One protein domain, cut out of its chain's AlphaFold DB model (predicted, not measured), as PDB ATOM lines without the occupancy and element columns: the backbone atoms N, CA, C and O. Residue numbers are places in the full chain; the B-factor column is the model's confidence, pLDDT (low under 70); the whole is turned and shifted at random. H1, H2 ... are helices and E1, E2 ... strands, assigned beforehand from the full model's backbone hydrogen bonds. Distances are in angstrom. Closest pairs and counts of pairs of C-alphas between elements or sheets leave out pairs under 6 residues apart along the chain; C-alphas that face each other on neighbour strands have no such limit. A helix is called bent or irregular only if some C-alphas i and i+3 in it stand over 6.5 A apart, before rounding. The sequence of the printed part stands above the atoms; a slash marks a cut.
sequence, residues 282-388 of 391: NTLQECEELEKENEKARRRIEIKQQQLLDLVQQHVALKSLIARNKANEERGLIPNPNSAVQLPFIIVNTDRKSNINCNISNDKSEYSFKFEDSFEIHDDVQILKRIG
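Overview. This is residues 282 to 388 of the 391 residues of the protein "Transcription factor" of Anopheles quadriannulatus (UniProt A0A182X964). Two small two-stranded ladders, E1 with E4 and E2 with E3, follow one another as a bent ribbon that reaches away from one very long helix, H1, with the E2 and E3 hairpin at the ribbon's far end. At the ribbon's near end the short helix H2 crosses H1 and touches it, while residues 282 to 309 of H1 stick out as a bare arm that makes much of the length. The 107 printed residues hold two named helices and four named strands in the order H1, E1, E2, E3, E4, H2; both sheets, E1 - E4 and E2 - E3, are antiparallel, and the class is mixed, helices and strands. The whole is extended, with a radius of gyration of the C-alphas of 23.0 A and spans of 71 by 43 by 29 A.

Along the chain. Strand E1 is residues 346 to 350, 13.5 A from first to last C-alpha, and begins with C-alpha 346 at (137.896, 88.702, 174.835). Its partner E4 is residues 375 to 379, 13.6 A long. E2, residues 356 to 360, measures 12.7 A, and E3, residues 367 to 371, measures 12.9 A. H1, residues 282 to 329, is 69.9 A long, from C-alpha 282 at (186.373, 104.019, 153.639) to C-alpha 329 at (132.978, 95.595, 197.891). H2, residues 380 to 386, is 9.8 A long and ends with C-alpha 386 at (136.965, 102.276, 176.800).

Arrangement. E1 and E4 are antiparallel neighbours at 159 degrees, with N 347 and O 378 within hydrogen-bond range at 2.9 A and N 376 and O 349 at 2.8 A. E2 and E3 form a hairpin at 168 degrees, with N 357 and O 370 at 2.9 A and N 368 and O 359 at 2.8 A. E3 and E4 meet only through their link, and E1 and E3 are only just apart, their closest C-alphas 8.3 A from each other. H2 follows E4 directly, and its closest C-alpha to E1 is that of Asp 380, 5.8 A from that of Ile 346. H1 touches H2 with residues 314 to 321 alone; the closest C-alphas, of Ala 317 and Leu 384, are 6.1 A apart, and the lines are about perpendicular at 81 degrees. H1 is apart from E2, E3 and E4. In H1 and H2 every O i to N i+4 pair is within hydrogen-bond range.

Size, cuts and confidence. The two C-alphas farthest apart, of Asn 282 and Gly 332, are 74.7 A from each other. Residues 327 to 332, 336 to 341 and 361 to 366 also stand free. The link from H1 to E1 is long, 16 residues with no named element. The printed part has no cut. Its mean pLDDT is 92.1, and residues 282 to 283 are under 70.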
ATOM      1  N   ASN A 282     186.996 105.047 152.807       60.00
ATOM      2  CA  ASN A 282     186.373 104.019 153.639       60.00
ATOM      3  C   ASN A 282     185.509 104.646 154.743       60.00
ATOM      4  O   ASN A 282     184.407 104.172 154.999       60.00
ATOM      5  N   THR A 283     185.953 105.757 155.350       66.88
ATOM      6  CA  THR A 283     185.174 106.402 156.424       66.88
ATOM      7  C   THR A 283     183.827 106.945 155.945       66.88
ATOM      8  O   THR A 283     182.933 107.113 156.761       66.88
ATOM      9  N   LEU A 284     183.649 107.229 154.647       75.81
ATOM     10  CA  LEU A 284     182.339 107.619 154.113       75.81
ATOM     11  C   LEU A 284     181.344 106.445 154.148       75.81
ATOM     12  O   LEU A 284     180.216 106.628 154.596       75.81
ATOM     13  N   GLN A 285     181.781 105.248 153.743       79.00
ATOM     14  CA  GLN A 285     180.977 104.027 153.848       79.00
ATOM     15  C   GLN A 285     180.738 103.649 155.319       79.00
ATOM     16  O   GLN A 285     179.615 103.338 155.696       79.00
ATOM     17  N   GLU A 286     181.763 103.752 156.170       80.31
ATOM     18  CA  GLU A 286     181.644 103.546 157.619       80.31
ATOM     19  C   GLU A 286     180.616 104.506 158.245       80.31
ATOM     20  O   GLU A 286     179.783 104.084 159.046       80.31
ATOM     21  N   CYS A 287     180.599 105.782 157.839       84.56
ATOM     22  CA  CYS A 287     179.574 106.739 158.256       84.56
ATOM     23  C   CYS A 287     178.166 106.365 157.765       84.56
ATOM     24  O   CYS A 287     177.230 106.471 158.555       84.56
ATOM     25  N   GLU A 288     177.998 105.902 156.520       88.06
ATOM     26  CA  GLU A 288     176.695 105.435 156.012       88.06
ATOM     27  C   GLU A 288     176.204 104.196 156.785       88.06
ATOM     28  O   GLU A 288     175.043 104.120 157.189       88.06
ATOM     29  N   GLU A 289     177.088 103.232 157.052       90.50
ATOM     30  CA  GLU A 289     176.768 102.028 157.824       90.50
ATOM     31  C   GLU A 289     176.408 102.359 159.283       90.50
ATOM     32  O   GLU A 289     175.425 101.825 159.807       90.50
ATOM     33  N   LEU A 290     177.125 103.298 159.911       92.00
ATOM     34  CA  LEU A 290     176.827 103.807 161.254       92.00
ATOM     35  C   LEU A 290     175.523 104.618 161.306       92.00
ATOM     36  O   LEU A 290     174.762 104.469 162.262       92.00
ATOM     37  N   GLU A 291     175.215 105.440 160.299       93.81
ATOM     38  CA  GLU A 291     173.936 106.158 160.207       93.81
ATOM     39  C   GLU A 291     172.766 105.175 160.043       93.81
ATOM     40  O   GLU A 291     171.747 105.274 160.733       93.81
ATOM     41  N   LYS A 292     172.954 104.139 159.223       95.44
ATOM     42  CA  LYS A 292     172.006 103.040 159.003       95.44
ATOM     43  C   LYS A 292     171.824 102.149 160.236       95.44
ATOM     44  O   LYS A 292     170.736 101.603 160.432       95.44
ATOM     45  N   GLU A 293     172.833 101.987 161.094       95.94
ATOM     46  CA  GLU A 293     172.639 101.388 162.422       95.94
ATOM     47  C   GLU A 293     171.946 102.353 163.395       95.94
ATOM     48  O   GLU A 293     171.036 101.930 164.114       95.94
ATOM     49  N   ASN A 294     172.304 103.638 163.392       97.06
ATOM     50  CA  ASN A 294     171.668 104.656 164.227       97.06
ATOM     51  C   ASN A 294     170.158 104.728 163.951       97.06
ATOM     52  O   ASN A 294     169.355 104.693 164.882       97.06
ATOM     53  N   GLU A 295     169.751 104.702 162.682       97.38
ATOM     54  CA  GLU A 295     168.341 104.670 162.301       97.38
ATOM     55  C   GLU A 295     167.633 103.402 162.816       97.38
ATOM     56  O   GLU A 295     166.583 103.488 163.460       97.38
ATOM     57  N   LYS A 296     168.240 102.215 162.646       97.69
ATOM     58  CA  LYS A 296     167.727 100.957 163.232       97.69
ATOM     59  C   LYS A 296     167.657 101.017 164.761       97.69
ATOM     60  O   LYS A 296     166.781 100.396 165.360       97.69
ATOM     61  N   ALA A 297     168.582 101.707 165.428       97.44
ATOM     62  CA  ALA A 297     168.543 101.914 166.872       97.44
ATOM     63  C   ALA A 297     167.382 102.840 167.270       97.44
ATOM     64  O   ALA A 297     166.628 102.494 168.176       97.44
ATOM     65  N   ARG A 298     167.166 103.943 166.545       97.69
ATOM     66  CA  ARG A 298     166.058 104.885 166.771       97.69
ATOM     67  C   ARG A 298     164.690 104.227 166.571       97.69
ATOM     68  O   ARG A 298     163.881 104.279 167.491       97.69
ATOM     69  N   ARG A 299     164.479 103.492 165.471       97.50
ATOM     70  CA  ARG A 299     163.246 102.702 165.246       97.50
ATOM     71  C   ARG A 299     163.016 101.660 166.360       97.50
ATOM     72  O   ARG A 299     161.893 101.471 166.819       97.50
ATOM     73  N   ARG A 300     164.078 101.004 166.862       97.94
ATOM     74  CA  ARG A 300     163.995 100.080 168.019       97.94
ATOM     75  C   ARG A 300     163.661 100.785 169.341       97.94
ATOM     76  O   ARG A 300     163.053 100.156 170.203       97.94
ATOM     77  N   ILE A 301     164.073 102.039 169.527       98.31
ATOM     78  CA  ILE A 301     163.736 102.851 170.707       98.31
ATOM     79  C   ILE A 301     162.262 103.263 170.651       98.31
ATOM     80  O   ILE A 301     161.551 103.045 171.625       98.31
ATOM     81  N   GLU A 302     161.796 103.761 169.509       98.12
ATOM     82  CA  GLU A 302     160.407 104.176 169.265       98.12
ATOM     83  C   GLU A 302     159.406 103.033 169.515       98.12
ATOM     84  O   GLU A 302     158.480 103.176 170.313       98.12
ATOM     85  N   ILE A 303     159.658 101.845 168.949       98.19
ATOM     86  CA  ILE A 303     158.834 100.645 169.194       98.19
ATOM     87  C   ILE A 303     158.800 100.284 170.689       98.19
ATOM     88  O   ILE A 303     157.741  99.964 171.227       98.19
ATOM     89  N   LYS A 304     159.941 100.365 171.390       98.12
ATOM     90  CA  LYS A 304     160.013 100.090 172.836       98.12
ATOM     91  C   LYS A 304     159.330 101.162 173.685       98.12
ATOM     92  O   LYS A 304     158.800 100.832 174.742       98.12
ATOM     93  N   GLN A 305     159.327 102.419 173.245       98.12
ATOM     94  CA  GLN A 305     158.595 103.503 173.897       98.12
ATOM     95  C   GLN A 305     157.086 103.275 173.781       98.12
ATOM     96  O   GLN A 305     156.402 103.334 174.799       98.12
ATOM     97  N   GLN A 306     156.579 102.906 172.599       97.12
ATOM     98  CA  GLN A 306     155.167 102.546 172.433       97.12
ATOM     99  C   GLN A 306     154.782 101.326 173.288       97.12
ATOM    100  O   GLN A 306     153.811 101.383 174.036       97.12
ATOM    101  N   GLN A 307     155.586 100.256 173.263       96.50
ATOM    102  CA  GLN A 307     155.373  99.074 174.113       96.50
ATOM    103  C   GLN A 307     155.350  99.419 175.610       96.50
ATOM    104  O   GLN A 307     154.529  98.885 176.353       96.50
ATOM    105  N   LEU A 308     156.224 100.324 176.065       97.25
ATOM    106  CA  LEU A 308     156.235 100.794 177.450       97.25
ATOM    107  C   LEU A 308     154.982 101.616 177.788       97.25
ATOM    108  O   LEU A 308     154.432 101.438 178.871       97.25
ATOM    109  N   LEU A 309     154.516 102.482 176.883       94.00
ATOM    110  CA  LEU A 309     153.284 103.251 177.070       94.00
ATOM    111  C   LEU A 309     152.060 102.334 177.185       94.00
ATOM    112  O   LEU A 309     151.276 102.500 178.117       94.00
ATOM    113  N   ASP A 310     151.929 101.324 176.320       91.19
ATOM    114  CA  ASP A 310     150.837 100.348 176.408       91.19
ATOM    115  C   ASP A 310     150.895  99.517 177.701       91.19
ATOM    116  O   ASP A 310     149.867  99.351 178.359       91.19
ATOM    117  N   LEU A 311     152.081  99.070 178.135       94.31
ATOM    118  CA  LEU A 311     152.263  98.371 179.418       94.31
ATOM    119  C   LEU A 311     151.923  99.260 180.629       94.31
ATOM    120  O   LEU A 311     151.306  98.796 181.589       94.31
ATOM    121  N   VAL A 312     152.292 100.545 180.599       93.62
ATOM    122  CA  VAL A 312     151.918 101.512 181.647       93.62
ATOM    123  C   VAL A 312     150.409 101.749 181.646       93.62
ATOM    124  O   VAL A 312     149.799 101.761 182.716       93.62
ATOM    125  N   GLN A 313     149.783 101.875 180.474       90.31
ATOM    126  CA  GLN A 313     148.342 102.087 180.354       90.31
ATOM    127  C   GLN A 313     147.543 100.858 180.835       90.31
ATOM    128  O   GLN A 313     146.556 101.024 181.551       90.31
ATOM    129  N   GLN A 314     148.014  99.638 180.541       91.38
ATOM    130  CA  GLN A 314     147.502  98.383 181.113       91.38
ATOM    131  C   GLN A 314     147.628  98.352 182.645       91.38
ATOM    132  O   GLN A 314     146.657  98.067 183.344       91.38
ATOM    133  N   HIS A 315     148.808  98.676 183.184       92.50
ATOM    134  CA  HIS A 315     149.077  98.654 184.629       92.50
ATOM    135  C   HIS A 315     148.229  99.664 185.407       92.50
ATOM    136  O   HIS A 315     147.725  99.343 186.486       92.50
ATOM    137  N   VAL A 316     148.038 100.871 184.861       93.31
ATOM    138  CA  VAL A 316     147.116 101.863 185.429       93.31
ATOM    139  C   VAL A 316     145.686 101.336 185.368       93.31
ATOM    140  O   VAL A 316     145.038 101.286 186.409       93.31
ATOM    141  N   ALA A 317     145.213 100.858 184.214       92.69
ATOM    142  CA  ALA A 317     143.830 100.409 184.072       92.69
ATOM    143  C   ALA A 317     143.475  99.210 184.969       92.69
ATOM    144  O   ALA A 317     142.397  99.191 185.566       92.69
ATOM    145  N   LEU A 318     144.396  98.257 185.146       93.38
ATOM    146  CA  LEU A 318     144.228  97.143 186.080       93.38
ATOM    147  C   LEU A 318     144.174  97.626 187.539       93.38
ATOM    148  O   LEU A 318     143.308  97.190 188.299       93.38
ATOM    149  N   LYS A 319     145.045  98.562 187.940       94.31
ATOM    150  CA  LYS A 319     145.000  99.157 189.287       94.31
ATOM    151  C   LYS A 319     143.724  99.962 189.529       94.31
ATOM    152  O   LYS A 319     143.130  99.818 190.594       94.31
ATOM    153  N   SER A 320     143.285 100.751 188.551       94.00
ATOM    154  CA  SER A 320     142.021 101.495 188.585       94.00
ATOM    155  C   SER A 320     140.821 100.553 188.720       94.00
ATOM    156  O   SER A 320     139.943 100.808 189.544       94.00
ATOM    157  N   LEU A 321     140.799  99.432 187.983       93.81
ATOM    158  CA  LEU A 321     139.758  98.409 188.119       93.81
ATOM    159  C   LEU A 321     139.738  97.814 189.534       93.81
ATOM    160  O   LEU A 321     138.683  97.781 190.160       93.81
ATOM    161  N   ILE A 322     140.891  97.373 190.046       93.31
ATOM    162  CA  ILE A 322     141.002  96.760 191.380       93.31
ATOM    163  C   ILE A 322     140.572  97.750 192.470       93.31
ATOM    164  O   ILE A 322     139.793  97.387 193.350       93.31
ATOM    165  N   ALA A 323     141.021  99.007 192.400       94.12
ATOM    166  CA  ALA A 323     140.643 100.045 193.357       94.12
ATOM    167  C   ALA A 323     139.131 100.338 193.329       94.12
ATOM    168  O   ALA A 323     138.500 100.401 194.383       94.12
ATOM    169  N   ARG A 324     138.536 100.454 192.133       93.56
ATOM    170  CA  ARG A 324     137.090 100.664 191.957       93.56
ATOM    171  C   ARG A 324     136.272  99.485 192.484       93.56
ATOM    172  O   ARG A 324     135.277  99.697 193.168       93.56
ATOM    173  N   ASN A 325     136.683  98.256 192.177       92.81
ATOM    174  CA  ASN A 325     135.973  97.054 192.608       92.81
ATOM    175  C   ASN A 325     136.050  96.893 194.136       92.81
ATOM    176  O   ASN A 325     135.013  96.741 194.772       92.81
ATOM    177  N   LYS A 326     137.232  97.080 194.741       93.25
ATOM    178  CA  LYS A 326     137.403  97.074 196.202       93.25
ATOM    179  C   LYS A 326     136.551  98.143 196.897       93.25
ATOM    180  O   LYS A 326     135.909  97.852 197.898       93.25
ATOM    181  N   ALA A 327     136.473  99.353 196.339       93.44
ATOM    182  CA  ALA A 327     135.620 100.422 196.868       93.44
ATOM    183  C   ALA A 327     134.107 100.140 196.728       93.44
ATOM    184  O   ALA A 327     133.307 100.741 197.445       93.44
ATOM    185  N   ASN A 328     133.703  99.237 195.825       92.62
ATOM    186  CA  ASN A 328     132.330  98.736 195.723       92.62
ATOM    187  C   ASN A 328     132.077  97.593 196.721       92.62
ATOM    188  O   ASN A 328     131.053  97.599 197.401       92.62
ATOM    189  N   GLU A 329     133.022  96.663 196.878       91.94
ATOM    190  CA  GLU A 329     132.978  95.595 197.891       91.94
ATOM    191  C   GLU A 329     132.894  96.173 199.318       91.94
ATOM    192  O   GLU A 329     132.064  95.738 200.111       91.94
ATOM    193  N   GLU A 330     133.656  97.231 199.617       93.19
ATOM    194  CA  GLU A 330     133.592  97.994 200.879       93.19
ATOM    195  C   GLU A 330     132.241  98.697 201.110       93.19
ATOM    196  O   GLU A 330     131.900  99.023 202.246       93.19
ATOM    197  N   ARG A 331     131.443  98.900 200.053       93.44
ATOM    198  CA  ARG A 331     130.055  99.402 200.118       93.44
ATOM    199  C   ARG A 331     129.014  98.276 200.158       93.44
ATOM    200  O   ARG A 331     127.822  98.556 200.070       93.44
ATOM    201  N   GLY A 332     129.442  97.014 200.240       89.56
ATOM    202  CA  GLY A 332     128.571  95.838 200.167       89.56
ATOM    203  C   GLY A 332     128.073  95.494 198.757       89.56
ATOM    204  O   GLY A 332     127.287  94.562 198.604       89.56
ATOM    205  N   LEU A 333     128.532  96.199 197.716       87.94
ATOM    206  CA  LEU A 333     128.154  95.967 196.316       87.94
ATOM    207  C   LEU A 333     128.990  94.833 195.700       87.94
ATOM    208  O   LEU A 333     129.704  95.026 194.714       87.94
ATOM    209  N   ILE A 334     128.916  93.649 196.309       86.50
ATOM    210  CA  ILE A 334     129.581  92.434 195.828       86.50
ATOM    211  C   ILE A 334     128.753  91.858 194.664       86.50
ATOM    212  O   ILE A 334     127.593  91.499 194.876       86.50
ATOM    213  N   PRO A 335     129.294  91.761 193.435       85.25
ATOM    214  CA  PRO A 335     128.554  91.211 192.304       85.25
ATOM    215  C   PRO A 335     128.402  89.688 192.422       85.25
ATOM    216  O   PRO A 335     129.321  88.981 192.835       85.25
ATOM    217  N   ASN A 336     127.256  89.162 191.982       88.31
ATOM    218  CA  ASN A 336     127.050  87.717 191.867       88.31
ATOM    219  C   ASN A 336     128.025  87.114 190.831       88.31
ATOM    220  O   ASN A 336     128.303  87.778 189.825       88.31
ATOM    221  N   PRO A 337     128.464  85.845 190.977       86.25
ATOM    222  CA  PRO A 337     129.401  85.211 190.040       86.25
ATOM    223  C   PRO A 337     128.961  85.263 188.569       86.25
ATOM    224  O   PRO A 337     129.784  85.487 187.692       86.25
ATOM    225  N   ASN A 338     127.657  85.145 188.303       90.25
ATOM    226  CA  ASN A 338     127.091  85.193 186.947       90.25
ATOM    227  C   ASN A 338     126.940  86.625 186.384       90.25
ATOM    228  O   ASN A 338     126.518  86.788 185.245       90.25
ATOM    229  N   SER A 339     127.243  87.659 187.178       91.19
ATOM    230  CA  SER A 339     127.174  89.081 186.793       91.19
ATOM    231  C   SER A 339     128.549  89.753 186.684       91.19
ATOM    232  O   SER A 339     128.631  90.961 186.475       91.19
ATOM    233  N   ALA A 340     129.632  88.980 186.816       91.19
ATOM    234  CA  ALA A 340     131.006  89.455 186.723       91.19
ATOM    235  C   ALA A 340     131.817  88.581 185.757       91.19
ATOM    236  O   ALA A 340     131.725  87.357 185.784       91.19
ATOM    237  N   VAL A 341     132.652  89.213 184.931       92.94
ATOM    238  CA  VAL A 341     133.618  88.532 184.056       92.94
ATOM    239  C   VAL A 341     135.017  88.776 184.615       92.94
ATOM    240  O   VAL A 341     135.371  89.914 184.927       92.94
ATOM    241  N   GLN A 342     135.801  87.710 184.780       92.25
ATOM    242  CA  GLN A 342     137.180  87.787 185.273       92.25
ATOM    243  C   GLN A 342     138.170  87.925 184.112       92.25
ATOM    244  O   GLN A 342     137.918  87.432 183.016       92.25
ATOM    245  N   LEU A 343     139.303  88.579 184.371       92.31
ATOM    246  CA  LEU A 343     140.421  88.677 183.431       92.31
ATOM    247  C   LEU A 343     141.229  87.356 183.407       92.31
ATOM    248  O   LEU A 343     141.390  86.744 184.469       92.31
ATOM    249  N   PRO A 344     141.809  86.945 182.265       94.94
ATOM    250  CA  PRO A 344     141.721  87.597 180.961       94.94
ATOM    251  C   PRO A 344     140.461  87.195 180.176       94.94
ATOM    252  O   PRO A 344     139.986  86.065 180.300       94.94
ATOM    253  N   PHE A 345     139.954  88.088 179.325       94.31
ATOM    254  CA  PHE A 345     138.825  87.792 178.433       94.31
ATOM    255  C   PHE A 345     138.923  88.507 177.079       94.31
ATOM    256  O   PHE A 345     139.589  89.525 176.936       94.31
ATOM    257  N   ILE A 346     138.179  88.000 176.094       95.25
ATOM    258  CA  ILE A 346     137.896  88.702 174.835       95.25
ATOM    259  C   ILE A 346     136.388  88.906 174.693       95.25
ATOM    260  O   ILE A 346     135.601  88.061 175.123       95.25
ATOM    261  N   ILE A 347     135.979  90.016 174.084       94.31
ATOM    262  CA  ILE A 347     134.589  90.277 173.693       94.31
ATOM    263  C   ILE A 347     134.494  90.192 172.174       94.31
ATOM    264  O   ILE A 347     135.284  90.817 171.470       94.31
ATOM    265  N   VAL A 348     133.493  89.463 171.681       94.25
ATOM    266  CA  VAL A 348     133.040  89.547 170.289       94.25
ATOM    267  C   VAL A 348     131.726  90.326 170.278       94.25
ATOM    268  O   VAL A 348     130.818  90.011 171.047       94.25
ATOM    269  N   ASN A 349     131.649  91.366 169.455       93.19
ATOM    270  CA  ASN A 349     130.532  92.306 169.370       93.19
ATOM    271  C   ASN A 349     129.936  92.285 167.953       93.19
ATOM    272  O   ASN A 349     130.683  92.195 166.986       93.19
ATOM    273  N   THR A 350     128.615  92.377 167.811       94.19
ATOM    274  CA  THR A 350     127.897  92.399 166.518       94.19
ATOM    275  C   THR A 350     126.532  93.084 166.699       94.19
ATOM    276  O   THR A 350     126.172  93.437 167.826       94.19
ATOM    277  N   ASP A 351     125.774  93.321 165.623       94.25
ATOM    278  CA  ASP A 351     124.431  93.907 165.733       94.25
ATOM    279  C   ASP A 351     123.500  92.969 166.524       94.25
ATOM    280  O   ASP A 351     123.530  91.747 166.382       94.25
ATOM    281  N   ARG A 352     122.616  93.556 167.336       91.12
ATOM    282  CA  ARG A 352     121.576  92.849 168.097       91.12
ATOM    283  C   ARG A 352     120.578  92.084 167.214       91.12
ATOM    284  O   ARG A 352     119.783  91.320 167.755       91.12
ATOM    285  N   LYS A 353     120.575  92.337 165.902       91.94
ATOM    286  CA  LYS A 353     119.774  91.650 164.882       91.94
ATOM    287  C   LYS A 353     120.498  90.486 164.202       91.94
ATOM    288  O   LYS A 353     119.800  89.636 163.656       91.94
ATOM    289  N   SER A 354     121.836  90.444 164.216       91.44
ATOM    290  CA  SER A 354     122.595  89.395 163.522       91.44
ATOM    291  C   SER A 354     122.239  88.033 164.099       91.44
ATOM    292  O   SER A 354     122.296  87.833 165.317       91.44
ATOM    293  N   ASN A 355     121.967  87.056 163.237       89.44
ATOM    294  CA  ASN A 355     121.952  85.671 163.679       89.44
ATOM    295  C   ASN A 355     123.385  85.228 164.034       89.44
ATOM    296  O   ASN A 355     124.364  85.688 163.433       89.44
ATOM    297  N   ILE A 356     123.513  84.356 165.036       92.44
ATOM    298  CA  ILE A 356     124.790  83.794 165.487       92.44
ATOM    299  C   ILE A 356     124.591  82.296 165.706       92.44
ATOM    300  O   ILE A 356     124.000  81.868 166.697       92.44
ATOM    301  N   ASN A 357     125.120  81.484 164.795       91.50
ATOM    302  CA  ASN A 357     125.128  80.035 164.941       91.50
ATOM    303  C   ASN A 357     126.450  79.609 165.598       91.50
ATOM    304  O   ASN A 357     127.524  79.782 165.017       91.50
ATOM    305  N   CYS A 358     126.371  79.092 166.826       92.31
ATOM    306  CA  CYS A 358     127.516  78.622 167.599       92.31
ATOM    307  C   CYS A 358     127.492  77.092 167.702       92.31
ATOM    308  O   CYS A 358     126.558  76.521 168.264       92.31
ATOM    309  N   ASN A 359     128.542  76.443 167.202       92.88
ATOM    310  CA  ASN A 359     128.817  75.030 167.439       92.88
ATOM    311  C   ASN A 359     129.996  74.898 168.417       92.88
ATOM    312  O   ASN A 359     130.986  75.620 168.293       92.88
ATOM    313  N   ILE A 360     129.893  73.986 169.382       95.31
ATOM    314  CA  ILE A 360     130.856  73.813 170.478       95.31
ATOM    315  C   ILE A 360     131.217  72.331 170.556       95.31
ATOM    316  O   ILE A 360     130.325  71.483 170.566       95.31
ATOM    317  N   SER A 361     132.507  72.006 170.629       95.19
ATOM    318  CA  SER A 361     132.951  70.620 170.798       95.19
ATOM    319  C   SER A 361     132.551  70.057 172.173       95.19
ATOM    320  O   SER A 361     132.454  70.785 173.163       95.19
ATOM    321  N   ASN A 362     132.341  68.738 172.264       94.44
ATOM    322  CA  ASN A 362     131.893  68.073 173.501       94.44
ATOM    323  C   ASN A 362     132.840  68.301 174.700       94.44
ATOM    324  O   ASN A 362     132.400  68.335 175.848       94.44
ATOM    325  N   ASP A 363     134.137  68.465 174.432       95.38
ATOM    326  CA  ASP A 363     135.199  68.753 175.403       95.38
ATOM    327  C   ASP A 363     135.427  70.261 175.645       95.38
ATOM    328  O   ASP A 363     136.207  70.630 176.522       95.38
ATOM    329  N   LYS A 364     134.738  71.133 174.892       94.44
ATOM    330  CA  LYS A 364     134.864  72.602 174.912       94.44
ATOM    331  C   LYS A 364     136.276  73.114 174.591       94.44
ATOM    332  O   LYS A 364     136.669  74.178 175.073       94.44
ATOM    333  N   SER A 365     137.046  72.379 173.787       94.12
ATOM    334  CA  SER A 365     138.327  72.858 173.249       94.12
ATOM    335  C   SER A 365     138.163  73.711 171.984       94.12
ATOM    336  O   SER A 365     138.953  74.632 171.775       94.12
ATOM    337  N   GLU A 366     137.119  73.464 171.186       94.25
ATOM    338  CA  GLU A 366     136.833  74.171 169.937       94.25
ATOM    339  C   GLU A 366     135.440  74.823 169.954       94.25
ATOM    340  O   GLU A 366     134.443  74.236 170.381       94.25
ATOM    341  N   TYR A 367     135.389  76.064 169.467       93.62
ATOM    342  CA  TYR A 367     134.180  76.870 169.323       93.62
ATOM    343  C   TYR A 367     134.143  77.442 167.904       93.62
ATOM    344  O   TYR A 367     135.044  78.181 167.505       93.62
ATOM    345  N   SER A 368     133.092  77.130 167.149       93.81
ATOM    346  CA  SER A 368     132.868  77.638 165.796       93.81
ATOM    347  C   SER A 368     131.664  78.576 165.798       93.81
ATOM    348  O   SER A 368     130.529  78.139 165.978       93.81
ATOM    349  N   PHE A 369     131.920  79.870 165.613       93.44
ATOM    350  CA  PHE A 369     130.888  80.899 165.494       93.44
ATOM    351  C   PHE A 369     130.706  81.282 164.024       93.44
ATOM    352  O   PHE A 369     131.672  81.633 163.346       93.44
ATOM    353  N   LYS A 370     129.463  81.245 163.546       92.50
ATOM    354  CA  LYS A 370     129.052  81.787 162.249       92.50
ATOM    355  C   LYS A 370     128.137  82.979 162.500       92.50
ATOM    356  O   LYS A 370     127.072  82.814 163.092       92.50
ATOM    357  N   PHE A 371     128.578  84.146 162.055       92.75
ATOM    358  CA  PHE A 371     127.817  85.390 162.074       92.75
ATOM    359  C   PHE A 371     127.193  85.605 160.695       92.75
ATOM    360  O   PHE A 371     127.796  85.228 159.687       92.75
ATOM    361  N   GLU A 372     125.990  86.170 160.662       90.31
ATOM    362  CA  GLU A 372     125.330  86.589 159.422       90.31
ATOM    363  C   GLU A 372     125.847  87.966 158.971       90.31
ATOM    364  O   GLU A 372     126.220  88.136 157.811       90.31
ATOM    365  N   ASP A 373     125.976  88.900 159.920       90.81
ATOM    366  CA  ASP A 373     126.551  90.233 159.722       90.81
ATOM    367  C   ASP A 373     128.029  90.324 160.165       90.81
ATOM    368  O   ASP A 373     128.678  89.352 160.566       90.81
ATOM    369  N   SER A 374     128.589  91.536 160.098       93.31
ATOM    370  CA  SER A 374     129.923  91.849 160.612       93.31
ATOM    371  C   SER A 374     130.015  91.748 162.142       93.31
ATOM    372  O   SER A 374     129.046  91.934 162.882       93.31
ATOM    373  N   PHE A 375     131.229  91.488 162.629       94.44
ATOM    374  CA  PHE A 375     131.552  91.472 164.053       94.44
ATOM    375  C   PHE A 375     132.889  92.172 164.326       94.44
ATOM    376  O   PHE A 375     133.789  92.189 163.485       94.44
ATOM    377  N   GLU A 376     133.032  92.720 165.530       94.62
ATOM    378  CA  GLU A 376     134.279  93.262 166.071       94.62
ATOM    379  C   GLU A 376     134.809  92.345 167.182       94.62
ATOM    380  O   GLU A 376     134.029  91.725 167.906       94.62
ATOM    381  N   ILE A 377     136.133  92.280 167.356       95.25
ATOM    382  CA  ILE A 377     136.768  91.612 168.503       95.25
ATOM    383  C   ILE A 377     137.522  92.656 169.327       95.25
ATOM    384  O   ILE A 377     138.276  93.466 168.782       95.25
ATOM    385  N   HIS A 378     137.342  92.616 170.646       94.50
ATOM    386  CA  HIS A 378     138.033  93.470 171.604       94.50
ATOM    387  C   HIS A 378     138.721  92.630 172.673       94.50
ATOM    388  O   HIS A 378     138.109  91.757 173.286       94.50
ATOM    389  N   ASP A 379     139.987  92.943 172.911       93.00
ATOM    390  CA  ASP A 379     140.763  92.419 174.032       93.00
ATOM    391  C   ASP A 379     140.389  93.149 175.335       93.00
ATOM    392  O   ASP A 379     139.957  94.310 175.290       93.00
ATOM    393  N   ASP A 380     140.562  92.514 176.497       91.44
ATOM    394  CA  ASP A 380     140.150  93.101 177.782       91.44
ATOM    395  C   ASP A 380     140.811  94.463 178.062       91.44
ATOM    396  O   ASP A 380     140.155  95.388 178.546       91.44
ATOM    397  N   VAL A 381     142.058  94.650 177.623       89.06
ATOM    398  CA  VAL A 381     142.792  95.920 177.647       89.06
ATOM    399  C   VAL A 381     142.056  97.028 176.886       89.06
ATOM    400  O   VAL A 381     142.012  98.168 177.348       89.06
ATOM    401  N   GLN A 382     141.455  96.730 175.731       89.75
ATOM    402  CA  GLN A 382     140.706  97.726 174.953       89.75
ATOM    403  C   GLN A 382     139.409  98.120 175.666       89.75
ATOM    404  O   GLN A 382     139.033  99.292 175.671       89.75
ATOM    405  N   ILE A 383     138.748  97.153 176.305       92.19
ATOM    406  CA  ILE A 383     137.542  97.374 177.107       92.19
ATOM    407  C   ILE A 383     137.871  98.200 178.361       92.19
ATOM    408  O   ILE A 383     137.183  99.174 178.653       92.19
ATOM    409  N   LEU A 384     138.980  97.899 179.040       91.12
ATOM    410  CA  LEU A 384     139.521  98.677 180.158       91.12
ATOM    411  C   LEU A 384     139.817 100.141 179.777       91.12
ATOM    412  O   LEU A 384     139.435 101.045 180.524       91.12
ATOM    413  N   LYS A 385     140.433 100.385 178.607       88.56
ATOM    414  CA  LYS A 385     140.622 101.741 178.054       88.56
ATOM    415  C   LYS A 385     139.262 102.421 177.791       88.56
ATOM    416  O   LYS A 385     139.026 103.522 178.279       88.56
ATOM    417  N   ARG A 386     138.318 101.747 177.112       88.88
ATOM    418  CA  ARG A 386     136.965 102.276 176.800       88.88
ATOM    419  C   ARG A 386     136.103 102.595 178.032       88.88
ATOM    420  O   ARG A 386     135.264 103.484 177.955       88.88
ATOM    421  N   ILE A 387     136.300 101.907 179.159       88.81
ATOM    422  CA  ILE A 387     135.587 102.164 180.431       88.81
ATOM    423  C   ILE A 387     136.173 103.386 181.183       88.81
ATOM    424  O   ILE A 387     135.644 103.783 182.220       88.81
ATOM    425  N   GLY A 388     137.238 104.017 180.670       87.69
ATOM    426  CA  GLY A 388     137.854 105.198 181.285       87.69
ATOM    427  C   GLY A 388     138.688 104.874 182.527       87.69
ATOM    428  O   GLY A 388     138.787 105.689 183.438       87.69
TER     429      GLY A 388